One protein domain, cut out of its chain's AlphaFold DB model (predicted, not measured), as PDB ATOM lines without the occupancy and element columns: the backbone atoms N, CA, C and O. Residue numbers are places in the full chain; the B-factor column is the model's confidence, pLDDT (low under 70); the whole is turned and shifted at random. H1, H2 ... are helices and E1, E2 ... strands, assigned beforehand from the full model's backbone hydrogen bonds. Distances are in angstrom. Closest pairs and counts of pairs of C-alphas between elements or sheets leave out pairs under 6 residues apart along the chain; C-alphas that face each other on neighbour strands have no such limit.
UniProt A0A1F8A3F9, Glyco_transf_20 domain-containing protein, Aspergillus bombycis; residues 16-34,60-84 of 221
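AT A GLANCE: This is residues 16 to 34 and 60 to 84 of the 221 residues of the protein "Glyco_transf_20 domain-containing protein" of Aspergillus bombycis (UniProt A0A1F8A3F9). A two-stranded hairpin, E1 and E2, packs against one helix, H1, and the short strand E3 folds back beside the helix. The printed part has 44 residues, with E1, E2, H1 and E3 in that order; the sheet E1 - E2 is antiparallel and the class is mixed, helices and strands. The whole is compact and rounded, with a radius of gyration of the C-alphas of 9.6 A and spans of 23 by 22 by 14 A.

IN THESE COORDINATES: E1, residues 20 to 25, begins at C-alpha 20 (143.305, 142.287, 207.225) and is 15.5 A long. E2, residues 28 to 33, is 17.1 A long. H1, residues 64 to 75, is 16.2 A long. E3, residues 79 to 81, is 6.6 A long and ends at C-alpha 81 (142.440, 139.318, 197.887).

HOW THE PARTS SIT: E1 and E2 form a hairpin, antiparallel at 152 degrees, with N 21 and O 32 2.8 A apart, within hydrogen-bond range. The closest C-alphas of E2 and H1, Thr 30 and Ala 73, are 5.6 A apart; those of H1 and E3, Ser 71 and Gly 81, 6.0 A. E3 pairs with no named strand and is only just apart from E1, at 8.1 A. In H1 every O i to N i+4 pair is within hydrogen-bond range.

THE WHOLE: Residues 35 to 59 are not printed, and C-alphas 34 and 60 are 17.6 A apart across the cut. No printed residue is under 70 in pLDDT.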
ATOM      1  N   ASN A  16     135.146 147.054 199.989       96.06
ATOM      2  CA  ASN A  16     136.261 147.691 199.287       96.06
ATOM      3  C   ASN A  16     137.634 147.211 199.783       96.06
ATOM      4  O   ASN A  16     138.466 146.785 198.992       96.06
ATOM      5  N   ARG A  17     137.851 147.236 201.102       92.06
ATOM      6  CA  ARG A  17     139.077 146.740 201.735       92.06
ATOM      7  C   ARG A  17     138.809 145.474 202.528       92.06
ATOM      8  O   ARG A  17     137.720 145.317 203.086       92.06
ATOM      9  N   LEU A  18     139.819 144.614 202.603       89.50
ATOM     10  CA  LEU A  18     139.829 143.491 203.531       89.50
ATOM     11  C   LEU A  18     139.962 143.971 204.982       89.50
ATOM     12  O   LEU A  18     140.590 145.000 205.242       89.50
ATOM     13  N   PRO A  19     139.444 143.195 205.947       82.25
ATOM     14  CA  PRO A  19     139.628 143.445 207.372       82.25
ATOM     15  C   PRO A  19     141.022 143.008 207.858       82.25
ATOM     16  O   PRO A  19     141.190 142.721 209.039       82.25
ATOM     17  N   LEU A  20     141.996 142.865 206.955       82.25
ATOM     18  CA  LEU A  20     143.305 142.287 207.225       82.25
ATOM     19  C   LEU A  20     144.406 143.241 206.774       82.25
ATOM     20  O   LEU A  20     144.344 143.819 205.691       82.25
ATOM     21  N   SER A  21     145.448 143.342 207.590       79.44
ATOM     22  CA  SER A  21     146.724 143.925 207.210       79.44
ATOM     23  C   SER A  21     147.661 142.798 206.816       79.44
ATOM     24  O   SER A  21     147.901 141.886 207.609       79.44
ATOM     25  N   VAL A  22     148.184 142.881 205.598       82.50
ATOM     26  CA  VAL A  22     149.204 141.969 205.085       82.50
ATOM     27  C   VAL A  22     150.570 142.598 205.338       82.50
ATOM     28  O   VAL A  22     150.809 143.739 204.937       82.50
ATOM     29  N   LYS A  23     151.453 141.873 206.023       83.50
ATOM     30  CA  LYS A  23     152.841 142.278 206.260       83.50
ATOM     31  C   LYS A  23     153.782 141.272 205.627       83.50
ATOM     32  O   LYS A  23     153.531 140.071 205.670       83.50
ATOM     33  N   GLU A  24     154.857 141.780 205.050       83.00
ATOM     34  CA  GLU A  24     155.953 140.962 204.555       83.00
ATOM     35  C   GLU A  24     157.026 140.855 205.642       83.00
ATOM     36  O   GLU A  24     157.504 141.867 206.156       83.00
ATOM     37  N   GLU A  25     157.408 139.631 205.987       80.44
ATOM     38  CA  GLU A  25     158.502 139.328 206.902       80.44
ATOM     39  C   GLU A  25     159.407 138.272 206.253       80.44
ATOM     40  O   GLU A  25     159.013 137.123 206.050       80.44
ATOM     41  N   ASN A  26     160.637 138.667 205.904       75.06
ATOM     42  CA  ASN A  26     161.664 137.789 205.324       75.06
ATOM     43  C   ASN A  26     161.190 136.986 204.088       75.06
ATOM     44  O   ASN A  26     161.485 135.796 203.964       75.06
ATOM     45  N   GLY A  27     160.432 137.616 203.181       75.19
ATOM     46  CA  GLY A  27     159.910 136.984 201.961       75.19
ATOM     47  C   GLY A  27     158.689 136.078 202.165       75.19
ATOM     48  O   GLY A  27     158.234 135.442 201.207       75.19
ATOM     49  N   THR A  28     158.155 136.024 203.392       78.75
ATOM     50  CA  THR A  28     156.880 135.380 203.737       78.75
ATOM     51  C   THR A  28     155.850 136.452 204.073       78.75
ATOM     52  O   THR A  28     156.183 137.475 204.665       78.75
ATOM     53  N   TYR A  29     154.592 136.225 203.706       83.00
ATOM     54  CA  TYR A  29     153.502 137.136 204.030       83.00
ATOM     55  C   TYR A  29     152.695 136.599 205.206       83.00
ATOM     56  O   TYR A  29     152.331 135.427 205.227       83.00
ATOM     57  N   THR A  30     152.394 137.462 206.171       80.81
ATOM     58  CA  THR A  30     151.474 137.165 207.272       80.81
ATOM     59  C   THR A  30     150.293 138.123 207.215       80.81
ATOM     60  O   THR A  30     150.440 139.303 206.880       80.81
ATOM     61  N   SER A  31     149.093 137.619 207.508       81.94
ATOM     62  CA  SER A  31     147.884 138.438 207.576       81.94
ATOM     63  C   SER A  31     147.360 138.505 209.009       81.94
ATOM     64  O   SER A  31     147.360 137.523 209.749       81.94
ATOM     65  N   SER A  32     146.950 139.700 209.432       77.81
ATOM     66  CA  SER A  32     146.426 139.947 210.779       77.81
ATOM     67  C   SER A  32     145.190 140.830 210.715       77.81
ATOM     68  O   SER A  32     145.116 141.726 209.875       77.81
ATOM     69  N   LEU A  33     144.213 140.581 211.591       76.31
ATOM     70  CA  LEU A  33     142.987 141.378 211.665       76.31
ATOM     71  C   LEU A  33     143.305 142.843 211.967       76.31
ATOM     72  O   LEU A  33     143.935 143.175 212.970       76.31
ATOM     73  N   SER A  34     142.839 143.717 211.084       72.56
ATOM     74  CA  SER A  34     142.904 145.161 211.246       72.56
ATOM     75  C   SER A  34     141.790 145.653 212.160       72.56
ATOM     76  O   SER A  34     140.692 145.096 212.208       72.56
ATOM     77  N   ALA A  60     148.922 147.779 196.211       90.75
ATOM     78  CA  ALA A  60     149.148 147.242 194.874       90.75
ATOM     79  C   ALA A  60     150.285 146.211 194.918       90.75
ATOM     80  O   ALA A  60     151.328 146.443 195.532       90.75
ATOM     81  N   ILE A  61     150.050 145.051 194.312       90.25
ATOM     82  CA  ILE A  61     151.015 143.952 194.218       90.25
ATOM     83  C   ILE A  61     151.006 143.529 192.756       90.25
ATOM     84  O   ILE A  61     150.015 142.969 192.293       90.25
ATOM     85  N   GLU A  62     152.059 143.860 192.017       89.31
ATOM     86  CA  GLU A  62     152.111 143.641 190.566       89.31
ATOM     87  C   GLU A  62     152.618 142.245 190.203       89.31
ATOM     88  O   GLU A  62     152.119 141.649 189.250       89.31
ATOM     89  N   ASP A  63     153.572 141.707 190.971       92.38
ATOM     90  CA  ASP A  63     154.154 140.391 190.715       92.38
ATOM     91  C   ASP A  63     153.131 139.272 191.007       92.38
ATOM     92  O   ASP A  63     152.693 139.123 192.154       92.38
ATOM     93  N   PRO A  64     152.754 138.447 190.010       92.06
ATOM     94  CA  PRO A  64     151.846 137.320 190.211       92.06
ATOM     95  C   PRO A  64     152.325 136.309 191.262       92.06
ATOM     96  O   PRO A  64     151.497 135.720 191.962       92.06
ATOM     97  N   GLU A  65     153.638 136.103 191.402       92.00
ATOM     98  CA  GLU A  65     154.175 135.198 192.424       92.00
ATOM     99  C   GLU A  65     153.986 135.779 193.832       92.00
ATOM    100  O   GLU A  65     153.643 135.052 194.770       92.00
ATOM    101  N   GLU A  66     154.117 137.098 193.997       91.31
ATOM    102  CA  GLU A  66     153.777 137.775 195.252       91.31
ATOM    103  C   GLU A  66     152.274 137.755 195.527       91.31
ATOM    104  O   GLU A  66     151.868 137.446 196.649       91.31
ATOM    105  N   GLN A  67     151.434 138.007 194.515       93.06
ATOM    106  CA  GLN A  67     149.977 137.916 194.658       93.06
ATOM    107  C   GLN A  67     149.553 136.532 195.157       93.06
ATOM    108  O   GLN A  67     148.661 136.422 196.002       93.06
ATOM    109  N   LYS A  68     150.209 135.470 194.675       92.62
ATOM    110  CA  LYS A  68     149.957 134.102 195.133       92.62
ATOM    111  C   LYS A  68     150.308 133.927 196.610       92.62
ATOM    112  O   LYS A  68     149.455 133.485 197.373       92.62
ATOM    113  N   LYS A  69     151.504 134.347 197.035       92.62
ATOM    114  CA  LYS A  69     151.915 134.267 198.451       92.62
ATOM    115  C   LYS A  69     150.976 135.053 199.367       92.62
ATOM    116  O   LYS A  69     150.625 134.585 200.447       92.62
ATOM    117  N   VAL A  70     150.543 136.236 198.933       91.88
ATOM    118  CA  VAL A  70     149.571 137.047 199.677       91.88
ATOM    119  C   VAL A  70     148.209 136.361 199.727       91.88
ATOM    120  O   VAL A  70     147.579 136.347 200.779       91.88
ATOM    121  N   SER A  71     147.762 135.754 198.628       93.25
ATOM    122  CA  SER A  71     146.507 134.993 198.592       93.25
ATOM    123  C   SER A  71     146.525 133.819 199.568       93.25
ATOM    124  O   SER A  71     145.549 133.630 200.291       93.25
ATOM    125  N   ASP A  72     147.637 133.084 199.639       91.50
ATOM    126  CA  ASP A  72     147.810 131.975 200.581       91.50
ATOM    127  C   ASP A  72     147.721 132.475 202.035       91.50
ATOM    128  O   ASP A  72     146.939 131.948 202.826       91.50
ATOM    129  N   ALA A  73     148.417 133.570 202.363       90.00
ATOM    130  CA  ALA A  73     148.367 134.183 203.692       90.00
ATOM    131  C   ALA A  73     146.975 134.736 204.059       90.00
ATOM    132  O   ALA A  73     146.590 134.744 205.229       90.00
ATOM    133  N   LEU A  74     146.207 135.235 203.086       91.50
ATOM    134  CA  LEU A  74     144.832 135.708 203.294       91.50
ATOM    135  C   LEU A  74     143.852 134.546 203.501       91.50
ATOM    136  O   LEU A  74     142.935 134.652 204.323       91.50
ATOM    137  N   ALA A  75     144.059 133.431 202.799       90.81
ATOM    138  CA  ALA A  75     143.203 132.254 202.885       90.81
ATOM    139  C   ALA A  75     143.184 131.647 204.299       90.81
ATOM    140  O   ALA A  75     142.138 131.160 204.732       90.81
ATOM    141  N   GLU A  76     144.283 131.760 205.055       87.62
ATOM    142  CA  GLU A  76     144.364 131.356 206.471       87.62
ATOM    143  C   GLU A  76     143.314 132.053 207.354       87.62
ATOM    144  O   GLU A  76     142.829 131.475 208.327       87.62
ATOM    145  N   ASN A  77     142.900 133.265 206.979       85.75
ATOM    146  CA  ASN A  77     141.883 134.061 207.667       85.75
ATOM    147  C   ASN A  77     140.543 134.102 206.907       85.75
ATOM    148  O   ASN A  77     139.739 135.014 207.103       85.75
ATOM    149  N   SER A  78     140.282 133.119 206.033       90.31
ATOM    150  CA  SER A  78     139.077 133.059 205.186       90.31
ATOM    151  C   SER A  78     138.870 134.319 204.334       90.31
ATOM    152  O   SER A  78     137.735 134.705 204.046       90.31
ATOM    153  N   ALA A  79     139.955 134.972 203.922       92.38
ATOM    154  CA  ALA A  79     139.916 136.149 203.073       92.38
ATOM    155  C   ALA A  79     140.415 135.849 201.659       92.38
ATOM    156  O   ALA A  79     141.266 134.990 201.445       92.38
ATOM    157  N   VAL A  80     139.886 136.591 200.691       95.31
ATOM    158  CA  VAL A  80     140.258 136.520 199.281       95.31
ATOM    159  C   VAL A  80     140.634 137.920 198.812       95.31
ATOM    160  O   VAL A  80     139.819 138.846 198.843       95.31
ATOM    161  N   GLY A  81     141.893 138.067 198.399       95.19
ATOM    162  CA  GLY A  81     142.440 139.318 197.887       95.19
ATOM    163  C   GLY A  81     141.932 139.628 196.485       95.19
ATOM    164  O   GLY A  81     141.977 138.782 195.596       95.19
ATOM    165  N   ILE A  82     141.477 140.861 196.286       96.62
ATOM    166  CA  ILE A  82     141.208 141.429 194.968       96.62
ATOM    167  C   ILE A  82     142.343 142.395 194.661       96.62
ATOM    168  O   ILE A  82     142.415 143.480 195.235       96.62
ATOM    169  N   PHE A  83     143.263 141.968 193.802       95.75
ATOM    170  CA  PHE A  83     144.442 142.751 193.451       95.75
ATOM    171  C   PHE A  83     144.090 143.774 192.377       95.75
ATOM    172  O   PHE A  83     143.500 143.443 191.349       95.75
ATOM    173  N   LEU A  84     144.440 145.023 192.656       95.81
ATOM    174  CA  LEU A  84     144.227 146.175 191.793       95.81
ATOM    175  C   LEU A  84     145.585 146.840 191.582       95.81
ATOM    176  O   LEU A  84     146.395 146.872 192.517       95.81
TER     177      LEU A  84